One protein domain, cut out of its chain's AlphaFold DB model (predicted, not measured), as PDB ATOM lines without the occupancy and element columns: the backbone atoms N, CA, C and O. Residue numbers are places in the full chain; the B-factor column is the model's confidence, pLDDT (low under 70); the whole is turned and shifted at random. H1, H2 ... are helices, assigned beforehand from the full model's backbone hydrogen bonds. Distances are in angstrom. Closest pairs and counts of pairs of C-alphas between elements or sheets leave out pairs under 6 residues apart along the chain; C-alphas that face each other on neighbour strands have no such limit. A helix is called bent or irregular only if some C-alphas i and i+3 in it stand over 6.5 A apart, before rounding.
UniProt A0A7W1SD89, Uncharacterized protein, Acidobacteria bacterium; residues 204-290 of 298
ATOM      1  N   ALA A 204     226.729 226.165 183.226       94.50
ATOM      2  CA  ALA A 204     227.930 226.988 183.109       94.50
ATOM      3  C   ALA A 204     228.382 227.202 181.650       94.50
ATOM      4  O   ALA A 204     228.890 228.276 181.324       94.50
ATOM      5  N   LEU A 205     228.152 226.234 180.755       94.31
ATOM      6  CA  LEU A 205     228.538 226.325 179.340       94.31
ATOM      7  C   LEU A 205     227.721 227.373 178.566       94.31
ATOM      8  O   LEU A 205     228.188 227.878 177.549       94.31
ATOM      9  N   TYR A 206     226.541 227.750 179.068       92.44
ATOM     10  CA  TYR A 206     225.664 228.753 178.452       92.44
ATOM     11  C   TYR A 206     225.993 230.187 178.889       92.44
ATOM     12  O   TYR A 206     225.525 231.151 178.286       92.44
ATOM     13  N   THR A 207     226.804 230.365 179.937       89.19
ATOM     14  CA  THR A 207     227.072 231.692 180.526       89.19
ATOM     15  C   THR A 207     227.895 232.613 179.618       89.19
ATOM     16  O   THR A 207     227.829 233.832 179.756       89.19
ATOM     17  N   GLY A 208     228.644 232.044 178.668       81.44
ATOM     18  CA  GLY A 208     229.497 232.770 177.722       81.44
ATOM     19  C   GLY A 208     228.838 233.136 176.388       81.44
ATOM     20  O   GLY A 208     229.529 233.647 175.509       81.44
ATOM     21  N   GLY A 209     227.537 232.873 176.213       87.25
ATOM     22  CA  GLY A 209     226.823 233.073 174.948       87.25
ATOM     23  C   GLY A 209     226.560 231.759 174.210       87.25
ATOM     24  O   GLY A 209     226.119 230.786 174.817       87.25
ATOM     25  N   ALA A 210     226.778 231.742 172.890       91.81
ATOM     26  CA  ALA A 210     226.521 230.560 172.068       91.81
ATOM     27  C   ALA A 210     227.418 229.375 172.470       91.81
ATOM     28  O   ALA A 210     228.605 229.544 172.765       91.81
ATOM     29  N   LEU A 211     226.849 228.171 172.435       95.19
ATOM     30  CA  LEU A 211     227.549 226.926 172.725       95.19
ATOM     31  C   LEU A 211     228.672 226.708 171.711       95.19
ATOM     32  O   LEU A 211     228.466 226.765 170.496       95.19
ATOM     33  N   ARG A 212     229.875 226.415 172.206       94.38
ATOM     34  CA  ARG A 212     231.019 226.103 171.344       94.38
ATOM     35  C   ARG A 212     231.007 224.617 171.016       94.38
ATOM     36  O   ARG A 212     230.783 223.787 171.893       94.38
ATOM     37  N   TRP A 213     231.362 224.279 169.775       94.50
ATOM     38  CA  TRP A 213     231.494 222.884 169.334       94.50
ATOM     39  C   TRP A 213     232.338 222.034 170.292       94.50
ATOM     40  O   TRP A 213     231.942 220.929 170.649       94.50
ATOM     41  N   GLN A 214     233.477 222.569 170.745       95.25
ATOM     42  CA  GLN A 214     234.381 221.859 171.649       95.25
ATOM     43  C   GLN A 214     233.686 221.438 172.952       95.25
ATOM     44  O   GLN A 214     233.932 220.341 173.441       95.25
ATOM     45  N   ASP A 215     232.802 222.279 173.492       94.94
ATOM     46  CA  ASP A 215     232.098 221.987 174.739       94.94
ATOM     47  C   ASP A 215     231.082 220.851 174.538       94.94
ATOM     48  O   ASP A 215     231.000 219.941 175.360       94.94
ATOM     49  N   VAL A 216     230.361 220.852 173.413       95.25
ATOM     50  CA  VAL A 216     229.407 219.790 173.046       95.25
ATOM     51  C   VAL A 216     230.137 218.475 172.784       95.25
ATOM     52  O   VAL A 216     229.731 217.420 173.274       95.25
ATOM     53  N   TYR A 217     231.240 218.529 172.038       95.12
ATOM     54  CA  TYR A 217     232.017 217.346 171.708       95.12
ATOM     55  C   TYR A 217     232.606 216.695 172.962       95.12
ATOM     56  O   TYR A 217     232.361 215.514 173.199       95.12
ATOM     57  N   GLU A 218     233.319 217.454 173.797       95.12
ATOM     58  CA  GLU A 218     233.991 216.912 174.983       95.12
ATOM     59  C   GLU A 218     233.009 216.380 176.029       95.12
ATOM     60  O   GLU A 218     233.249 215.321 176.611       95.12
ATOM     61  N   ASN A 219     231.888 217.076 176.245       94.69
ATOM     62  CA  ASN A 219     230.951 216.706 177.301       94.69
ATOM     63  C   ASN A 219     229.897 215.686 176.849       94.69
ATOM     64  O   ASN A 219     229.453 214.897 177.678       94.69
ATOM     65  N   ALA A 220     229.498 215.649 175.571       93.38
ATOM     66  CA  ALA A 220     228.400 214.787 175.116       93.38
ATOM     67  C   ALA A 220     228.801 213.728 174.077       93.38
ATOM     68  O   ALA A 220     228.387 212.577 174.215       93.38
ATOM     69  N   LEU A 221     229.592 214.073 173.054       92.00
ATOM     70  CA  LEU A 221     229.781 213.213 171.872       92.00
ATOM     71  C   LEU A 221     231.042 212.344 171.910       92.00
ATOM     72  O   LEU A 221     231.019 211.220 171.407       92.00
ATOM     73  N   ARG A 222     232.127 212.814 172.533       92.00
ATOM     74  CA  ARG A 222     233.452 212.172 172.510       92.00
ATOM     75  C   ARG A 222     233.419 210.718 172.977       92.00
ATOM     76  O   ARG A 222     234.056 209.860 172.375       92.00
ATOM     77  N   TYR A 223     232.663 210.426 174.036       87.69
ATOM     78  CA  TYR A 223     232.499 209.056 174.536       87.69
ATOM     79  C   TYR A 223     231.931 208.115 173.462       87.69
ATOM     80  O   TYR A 223     232.422 207.001 173.286       87.69
ATOM     81  N   TYR A 224     230.926 208.575 172.716       85.81
ATOM     82  CA  TYR A 224     230.270 207.785 171.676       85.81
ATOM     83  C   TYR A 224     231.117 207.665 170.416       85.81
ATOM     84  O   TYR A 224     231.116 206.598 169.806       85.81
ATOM     85  N   ASP A 225     231.867 208.709 170.064       87.06
ATOM     86  CA  ASP A 225     232.821 208.661 168.953       87.06
ATOM     87  C   ASP A 225     233.909 207.601 169.196       87.06
ATOM     88  O   ASP A 225     234.213 206.794 168.319       87.06
ATOM     89  N   VAL A 226     234.425 207.524 170.430       86.12
ATOM     90  CA  VAL A 226     235.447 206.537 170.812       86.12
ATOM     91  C   VAL A 226     234.885 205.115 170.891       86.12
ATOM     92  O   VAL A 226     235.534 204.175 170.432       86.12
ATOM     93  N   LEU A 227     233.702 204.924 171.485       78.94
ATOM     94  CA  LEU A 227     233.140 203.582 171.681       78.94
ATOM     95  C   LEU A 227     232.508 202.980 170.432       78.94
ATOM     96  O   LEU A 227     232.484 201.758 170.287       78.94
ATOM     97  N   PHE A 228     231.984 203.815 169.540       73.69
ATOM     98  CA  PHE A 228     231.258 203.363 168.363       73.69
ATOM     99  C   PHE A 228     231.823 203.996 167.088       73.69
ATOM    100  O   PHE A 228     231.088 204.675 166.367       73.69
ATOM    101  N   PRO A 229     233.079 203.688 166.709       68.88
ATOM    102  CA  PRO A 229     233.680 204.224 165.484       68.88
ATOM    103  C   PRO A 229     232.909 203.803 164.219       68.88
ATOM    104  O   PRO A 229     233.043 204.409 163.158       68.88
ATOM    105  N   ALA A 230     232.071 202.762 164.309       64.06
ATOM    106  CA  ALA A 230     231.153 202.372 163.246       64.06
ATOM    107  C   ALA A 230     229.998 203.373 163.037       64.06
ATOM    108  O   ALA A 230     229.572 203.542 161.898       64.06
ATOM    109  N   MET A 231     229.510 204.062 164.080       59.06
ATOM    110  CA  MET A 231     228.524 205.146 163.921       59.06
ATOM    111  C   MET A 231     229.143 206.342 163.188       59.06
ATOM    112  O   MET A 231     228.495 206.922 162.314       59.06
ATOM    113  N   SER A 232     230.432 206.601 163.428       60.69
ATOM    114  CA  SER A 232     231.225 207.607 162.714       60.69
ATOM    115  C   SER A 232     231.367 207.317 161.207       60.69
ATOM    116  O   SER A 232     231.768 208.202 160.456       60.69
ATOM    117  N   ARG A 233     230.985 206.119 160.722       65.88
ATOM    118  CA  ARG A 233     230.892 205.819 159.277       65.88
ATOM    119  C   ARG A 233     229.680 206.456 158.595       65.88
ATOM    120  O   ARG A 233     229.714 206.629 157.382       65.88
ATOM    121  N   PHE A 234     228.622 206.764 159.346       74.88
ATOM    122  CA  PHE A 234     227.397 207.370 158.814       74.88
ATOM    123  C   PHE A 234     227.296 208.853 159.176       74.88
ATOM    124  O   PHE A 234     226.980 209.667 158.314       74.88
ATOM    125  N   ILE A 235     227.603 209.205 160.430       80.94
ATOM    126  CA  ILE A 235     227.683 210.592 160.900       80.94
ATOM    127  C   ILE A 235     228.972 210.730 161.716       80.94
ATOM    128  O   ILE A 235     229.007 210.277 162.861       80.94
ATOM    129  N   PRO A 236     230.040 211.319 161.152       85.62
ATOM    130  CA  PRO A 236     231.267 211.584 161.895       85.62
ATOM    131  C   PRO A 236     231.000 212.532 163.071       85.62
ATOM    132  O   PRO A 236     230.717 213.713 162.872       85.62
ATOM    133  N   LEU A 237     231.078 212.020 164.303       87.56
ATOM    134  CA  LEU A 237     230.723 212.772 165.515       87.56
ATOM    135  C   LEU A 237     231.806 213.769 165.949       87.56
ATOM    136  O   LEU A 237     231.552 214.623 166.793       87.56
ATOM    137  N   ASN A 238     233.004 213.675 165.375       89.50
ATOM    138  CA  ASN A 238     234.140 214.554 165.634       89.50
ATOM    139  C   ASN A 238     234.239 215.753 164.670       89.50
ATOM    140  O   ASN A 238     235.100 216.610 164.868       89.50
ATOM    141  N   TYR A 239     233.369 215.845 163.655       90.19
ATOM    142  CA  TYR A 239     233.343 216.965 162.708       90.19
ATOM    143  C   TYR A 239     232.041 217.778 162.841       90.19
ATOM    144  O   TYR A 239     230.972 217.257 162.509       90.19
ATOM    145  N   PRO A 240     232.106 219.064 163.244       91.69
ATOM    146  CA  PRO A 240     230.913 219.874 163.513       91.69
ATOM    147  C   PRO A 240     230.003 220.003 162.288       91.69
ATOM    148  O   PRO A 240     228.794 219.809 162.389       91.69
ATOM    149  N   ASP A 241     230.587 220.257 161.116       90.50
ATOM    150  CA  ASP A 241     229.841 220.480 159.875       90.50
ATOM    151  C   ASP A 241     228.968 219.283 159.480       90.50
ATOM    152  O   ASP A 241     227.885 219.463 158.925       90.50
ATOM    153  N   PHE A 242     229.424 218.056 159.751       88.69
ATOM    154  CA  PHE A 242     228.654 216.852 159.444       88.69
ATOM    155  C   PHE A 242     227.450 216.714 160.366       88.69
ATOM    156  O   PHE A 242     226.361 216.397 159.888       88.69
ATOM    157  N   LEU A 243     227.634 216.989 161.659       89.25
ATOM    158  CA  LEU A 243     226.549 216.938 162.629       89.25
ATOM    159  C   LEU A 243     225.491 218.010 162.329       89.25
ATOM    160  O   LEU A 243     224.308 217.694 162.273       89.25
ATOM    161  N   VAL A 244     225.916 219.248 162.048       91.38
ATOM    162  CA  VAL A 244     225.012 220.366 161.718       91.38
ATOM    163  C   VAL A 244     224.221 220.095 160.437       91.38
ATOM    164  O   VAL A 244     223.020 220.342 160.389       91.38
ATOM    165  N   ARG A 245     224.848 219.519 159.401       89.94
ATOM    166  CA  ARG A 245     224.146 219.136 158.159       89.94
ATOM    167  C   ARG A 245     223.114 218.025 158.352       89.94
ATOM    168  O   ARG A 245     222.255 217.859 157.494       89.94
ATOM    169  N   GLN A 246     223.229 217.249 159.425       90.31
ATOM    170  CA  GLN A 246     222.330 216.147 159.767       90.31
ATOM    171  C   GLN A 246     221.457 216.492 160.983       90.31
ATOM    172  O   GLN A 246     220.932 215.583 161.620       90.31
ATOM    173  N   ALA A 247     221.309 217.781 161.318       90.06
ATOM    174  CA  ALA A 247     220.628 218.231 162.529       90.06
ATOM    175  C   ALA A 247     219.221 217.636 162.676       90.06
ATOM    176  O   ALA A 247     218.925 217.072 163.721       90.06
ATOM    177  N   ASP A 248     218.415 217.651 161.611       88.69
ATOM    178  CA  ASP A 248     217.051 217.104 161.630       88.69
ATOM    179  C   ASP A 248     217.038 215.598 161.945       88.69
ATOM    180  O   ASP A 248     216.220 215.111 162.718       88.69
ATOM    181  N   LEU A 249     217.998 214.845 161.396       88.06
ATOM    182  CA  LEU A 249     218.129 213.410 161.657       88.06
ATOM    183  C   LEU A 249     218.576 213.129 163.098       88.06
ATOM    184  O   LEU A 249     218.205 212.104 163.674       88.06
ATOM    185  N   VAL A 250     219.420 213.997 163.658       89.25
ATOM    186  CA  VAL A 250     219.872 213.900 165.048       89.25
ATOM    187  C   VAL A 250     218.722 214.234 165.998       89.25
ATOM    188  O   VAL A 250     218.501 213.478 166.940       89.25
ATOM    189  N   ASP A 251     217.963 215.290 165.710       88.56
ATOM    190  CA  ASP A 251     216.776 215.716 166.458       88.56
ATOM    191  C   ASP A 251     215.713 214.609 166.515       88.56
ATOM    192  O   ASP A 251     215.260 214.221 167.586       88.56
ATOM    193  N   GLU A 252     215.416 213.965 165.382       86.75
ATOM    194  CA  GLU A 252     214.453 212.857 165.340       86.75
ATOM    195  C   GLU A 252     214.874 211.630 166.170       86.75
ATOM    196  O   GLU A 252     214.031 210.814 166.555       86.75
ATOM    197  N   ARG A 253     216.174 211.468 166.440       87.19
ATOM    198  CA  ARG A 253     216.733 210.268 167.082       87.19
ATOM    199  C   ARG A 253     217.133 210.476 168.531       87.19
ATOM    200  O   ARG A 253     217.134 209.504 169.287       87.19
ATOM    201  N   LEU A 254     217.469 211.695 168.936       90.56
ATOM    202  CA  LEU A 254     217.847 212.009 170.308       90.56
ATOM    203  C   LEU A 254     216.629 212.491 171.079       90.56
ATOM    204  O   LEU A 254     216.254 213.650 171.004       90.56
ATOM    205  N   ASN A 255     216.045 211.578 171.849       90.31
ATOM    206  CA  ASN A 255     214.924 211.891 172.724       90.31
ATOM    207  C   ASN A 255     215.314 211.620 174.180       90.31
ATOM    208  O   ASN A 255     216.091 210.694 174.449       90.31
ATOM    209  N   ALA A 256     214.759 212.387 175.116       88.81
ATOM    210  CA  ALA A 256     214.893 212.176 176.561       88.81
ATOM    211  C   ALA A 256     213.740 211.304 177.116       88.81
ATOM    212  O   ALA A 256     212.681 211.254 176.505       88.81
ATOM    213  N   PRO A 257     213.871 210.634 178.283       85.44
ATOM    214  CA  PRO A 257     212.864 209.691 178.809       85.44
ATOM    215  C   PRO A 257     211.427 210.222 178.932       85.44
ATOM    216  O   PRO A 257     210.484 209.433 178.912       85.44
ATOM    217  N   GLY A 258     211.261 211.542 179.072       84.75
ATOM    218  CA  GLY A 258     209.955 212.202 179.138       84.75
ATOM    219  C   GLY A 258     209.283 212.427 177.779       84.75
ATOM    220  O   GLY A 258     208.137 212.864 177.737       84.75
ATOM    221  N   GLU A 259     209.968 212.138 176.674       87.94
ATOM    222  CA  GLU A 259     209.483 212.386 175.319       87.94
ATOM    223  C   GLU A 259     208.960 211.090 174.677       87.94
ATOM    224  O   GLU A 259     209.593 210.034 174.804       87.94
ATOM    225  N   PRO A 260     207.844 211.131 173.922       87.12
ATOM    226  CA  PRO A 260     207.280 209.940 173.281       87.12
ATOM    227  C   PRO A 260     208.271 209.201 172.371       87.12
ATOM    228  O   PRO A 260     208.261 207.969 172.308       87.12
ATOM    229  N   GLY A 261     209.160 209.940 171.697       87.25
ATOM    230  CA  GLY A 261     210.170 209.379 170.801       87.25
ATOM    231  C   GLY A 261     211.194 208.490 171.510       87.25
ATOM    232  O   GLY A 261     211.772 207.608 170.871       87.25
ATOM    233  N   PHE A 262     211.364 208.626 172.833       89.44
ATOM    234  CA  PHE A 262     212.345 207.859 173.603       89.44
ATOM    235  C   PHE A 262     212.129 206.349 173.527       89.44
ATOM    236  O   PHE A 262     213.087 205.581 173.423       89.44
ATOM    237  N   TRP A 263     210.865 205.931 173.545       86.62
ATOM    238  CA  TRP A 263     210.470 204.523 173.565       86.62
ATOM    239  C   TRP A 263     210.415 203.896 172.170       86.62
ATOM    240  O   TRP A 263     210.306 202.677 172.040       86.62
ATOM    241  N   THR A 264     210.549 204.707 171.120       86.25
ATOM    242  CA  THR A 264     210.510 204.239 169.733       86.25
ATOM    243  C   THR A 264     211.822 203.583 169.316       86.25
ATOM    244  O   THR A 264     212.877 203.785 169.923       86.25
ATOM    245  N   THR A 265     211.779 202.819 168.226       80.75
ATOM    246  CA  THR A 265     212.973 202.232 167.604       80.75
ATOM    247  C   THR A 265     213.905 203.277 166.985       80.75
ATOM    248  O   THR A 265     215.033 202.934 166.648       80.75
ATOM    249  N   TYR A 266     213.466 204.532 166.830       81.62
ATOM    250  CA  TYR A 266     214.311 205.617 166.328       81.62
ATOM    251  C   TYR A 266     215.349 206.066 167.363       81.62
ATOM    252  O   TYR A 266     216.488 206.355 166.993       81.62
ATOM    253  N   ASN A 267     214.995 206.044 168.654       83.12
ATOM    254  CA  ASN A 267     215.941 206.276 169.743       83.12
ATOM    255  C   ASN A 267     216.648 204.960 170.096       83.12
ATOM    256  O   ASN A 267     216.189 204.185 170.938       83.12
ATOM    257  N   MET A 268     217.741 204.679 169.391       78.50
ATOM    258  CA  MET A 268     218.491 203.425 169.481       78.50
ATOM    259  C   MET A 268     219.079 203.177 170.887       78.50
ATOM    260  O   MET A 268     219.321 204.116 171.646       78.50
ATOM    261  N   PRO A 269     219.399 201.923 171.263       77.50
ATOM    262  CA  PRO A 269     219.962 201.633 172.583       77.50
ATOM    263  C   PRO A 269     221.187 202.488 172.974       77.50
ATOM    264  O   PRO A 269     221.217 202.948 174.115       77.50
ATOM    265  N   PRO A 270     222.158 202.786 172.077       78.88
ATOM    266  CA  PRO A 270     223.268 203.682 172.403       78.88
ATOM    267  C   PRO A 270     222.823 205.107 172.751       78.88
ATOM    268  O   PRO A 270     223.333 205.675 173.712       78.88
ATOM    269  N   THR A 271     221.845 205.677 172.042       79.88
ATOM    270  CA  THR A 271     221.355 207.036 172.324       79.88
ATOM    271  C   THR A 271     220.550 207.085 173.623       79.88
ATOM    272  O   THR A 271     220.702 208.033 174.384       79.88
ATOM    273  N   ARG A 272     219.845 206.006 173.995       85.88
ATOM    274  CA  ARG A 272     219.198 205.880 175.321       85.88
ATOM    275  C   ARG A 272     220.182 205.864 176.492       85.88
ATOM    276  O   ARG A 272     219.781 206.083 177.634       85.88
ATOM    277  N   THR A 273     221.468 205.594 176.251       85.38
ATOM    278  CA  THR A 273     222.493 205.702 177.301       85.38
ATOM    279  C   THR A 273     222.913 207.144 177.591       85.38
ATOM    280  O   THR A 273     223.468 207.417 178.661       85.38
ATOM    281  N   MET A 274     222.610 208.075 176.689       90.06
ATOM    282  CA  MET A 274     222.920 209.484 176.864       90.06
ATOM    283  C   MET A 274     221.993 210.097 177.911       90.06
ATOM    284  O   MET A 274     220.795 209.831 177.919       90.06
ATOM    285  N   SER A 275     222.558 210.885 178.828       92.50
ATOM    286  CA  SER A 275     221.753 211.595 179.818       92.50
ATOM    287  C   SER A 275     220.882 212.656 179.138       92.50
ATOM    288  O   SER A 275     221.278 213.202 178.103       92.50
ATOM    289  N   PRO A 276     219.733 213.015 179.733       93.69
ATOM    290  CA  PRO A 276     218.911 214.114 179.233       93.69
ATOM    291  C   PRO A 276     219.686 215.430 179.104       93.69
ATOM    292  O   PRO A 276     219.487 216.165 178.143       93.69
ATOM    293  N   ALA A 277     220.622 215.703 180.021       94.31
ATOM    294  CA  ALA A 277     221.468 216.892 179.971       94.31
ATOM    295  C   ALA A 277     222.373 216.912 178.724       94.31
ATOM    296  O   ALA A 277     222.515 217.951 178.082       94.31
ATOM    297  N   LYS A 278     222.946 215.764 178.336       94.94
ATOM    298  CA  LYS A 278     223.763 215.633 177.114       94.94
ATOM    299  C   LYS A 278     222.925 215.719 175.845       94.94
ATOM    300  O   LYS A 278     223.350 216.380 174.903       94.94
ATOM    301  N   VAL A 279     221.743 215.091 175.835       94.25
ATOM    302  CA  VAL A 279     220.773 215.225 174.734       94.25
ATOM    303  C   VAL A 279     220.448 216.701 174.529       94.25
ATOM    304  O   VAL A 279     220.664 217.227 173.440       94.25
ATOM    305  N   LYS A 280     220.057 217.399 175.601       94.31
ATOM    306  CA  LYS A 280     219.778 218.836 175.567       94.31
ATOM    307  C   LYS A 280     220.965 219.653 175.053       94.31
ATOM    308  O   LYS A 280     220.774 220.507 174.200       94.31
ATOM    309  N   LEU A 281     222.181 219.384 175.534       95.69
ATOM    310  CA  LEU A 281     223.386 220.102 175.100       95.69
ATOM    311  C   LEU A 281     223.622 219.994 173.583       95.69
ATOM    312  O   LEU A 281     224.004 220.977 172.951       95.69
ATOM    313  N   ILE A 282     223.387 218.817 172.995       95.00
ATOM    314  CA  ILE A 282     223.527 218.603 171.548       95.00
ATOM    315  C   ILE A 282     222.423 219.336 170.784       95.00
ATOM    316  O   ILE A 282     222.723 220.049 169.827       95.00
ATOM    317  N   LEU A 283     221.163 219.178 171.198       94.44
ATOM    318  CA  LEU A 283     220.023 219.784 170.506       94.44
ATOM    319  C   LEU A 283     220.068 221.316 170.565       94.44
ATOM    320  O   LEU A 283     219.882 221.971 169.541       94.44
ATOM    321  N   ASP A 284     220.414 221.893 171.719       95.12
ATOM    322  CA  ASP A 284     220.581 223.341 171.873       95.12
ATOM    323  C   ASP A 284     221.706 223.874 170.971       95.12
ATOM    324  O   ASP A 284     221.564 224.941 170.371       95.12
ATOM    325  N   PHE A 285     222.817 223.139 170.836       95.31
ATOM    326  CA  PHE A 285     223.889 223.515 169.916       95.31
ATOM    327  C   PHE A 285     223.406 223.512 168.466       95.31
ATOM    328  O   PHE A 285     223.619 224.493 167.760       95.31
ATOM    329  N   LEU A 286     222.733 222.445 168.026       93.81
ATOM    330  CA  LEU A 286     222.229 222.334 166.656       93.81
ATOM    331  C   LEU A 286     221.217 223.437 166.333       93.81
ATOM    332  O   LEU A 286     221.331 224.074 165.286       93.81
ATOM    333  N   ALA A 287     220.303 223.731 167.260       92.62
ATOM    334  CA  ALA A 287     219.335 224.813 167.119       92.62
ATOM    335  C   ALA A 287     220.009 226.188 166.956       92.62
ATOM    336  O   ALA A 287     219.539 227.016 166.181       92.62
ATOM    337  N   GLN A 288     221.139 226.433 167.630       92.50
ATOM    338  CA  GLN A 288     221.911 227.676 167.482       92.50
ATOM    339  C   GLN A 288     222.659 227.779 166.143       92.50
ATOM    340  O   GLN A 288     223.001 228.886 165.728       92.50
ATOM    341  N   GLN A 289     222.942 226.653 165.478       89.00
ATOM    342  CA  GLN A 289     223.621 226.628 164.176       89.00
ATOM    343  C   GLN A 289     222.648 226.702 162.990       89.00
ATOM    344  O   GLN A 289     223.070 227.018 161.875       89.00
ATOM    345  N   GLN A 290     221.361 226.416 163.198       80.19
ATOM    346  CA  GLN A 290     220.350 226.541 162.152       80.19
ATOM    347  C   GLN A 290     219.958 228.019 161.950       80.19
ATOM    348  O   GLN A 290     219.737 228.749 162.918       80.19
TER     349      GLN A 290
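AT A GLANCE: This is residues 204 to 290 of the 298 residues of an uncharacterized protein of Acidobacteria bacterium (UniProt A0A7W1SD89). Two longer helices, H1 and H6, pack on each other at a steep angle, and the short helices H2 and H3, about perpendicular to each other, come near H6 around Leu 286. Two very short helices, H4 and H5, sit in a loop-rich region at one end of the longest axis, with the turn at Gly 208 at the other end. The printed part has 87 residues with six named helices, in the order H1 to H6, and no named strand; the class is all helix. The whole is compact, with a radius of gyration of the C-alphas of 12.3 A, and rounded, spanning 35 by 29 by 22 A.

IN THESE COORDINATES: H1, residues 213 to 227, is the longest helix by residues and measures 19.5 A from C-alpha 213 at (231.494, 222.884, 169.334) to C-alpha 227 at (233.140, 203.582, 171.681). It is irregular: C-alphas 220 and 223 are 7.1 A apart. H6, residues 276 to 289, measures 20.1 A and ends with C-alpha 289 at (223.621, 226.628, 164.176). H2 is residues 240 to 245, 8.7 A, and H3 is residues 247 to 253, 10.0 A. H4, residues 260 to 263, is neither bent nor irregular, but only just: C-alphas 260 and 263 are 6.3 A apart. H5, residues 269 to 272, measures 5.1 A.

HOW THE PARTS SIT: H1 and H6 touch, closest at the C-alphas of Ala 220 and Lys 278, 5.1 A apart. They run opposite ways at a steep tilt of 55 degrees. H2 and H6 only just touch, with 3 pairs of C-alphas within 8 A, closest at Val 244 and Leu 286, 6.0 A; H6 does so with residues 286 to 289 alone. Their lines are about perpendicular, at 77 degrees. H3 is close to H6 but not clearly touching, its closest C-alphas being those of Ala 247 and Leu 286, 6.0 A; they run opposite ways at a shallow tilt of 24 degrees. H4 and H5 are close but not clearly touching, closest at the C-alphas of Phe 262 and Arg 272, 7.3 A. H4 and H6 are apart. In H2, H3 and H6 every O i to N i+4 pair is within hydrogen-bond range, in H1 8 of 11 are, and H4 and H5 are too short for such a pair.

THE WHOLE: The C-alphas of Gly 208 and Thr 265, the two farthest apart, are 36.2 A apart. The printed part has no cut. The link from H1 to H2, residues 228 to 239, is long. The mean pLDDT of the printed part is 87.5, and residues 229 to 233, in that long link, are under 70.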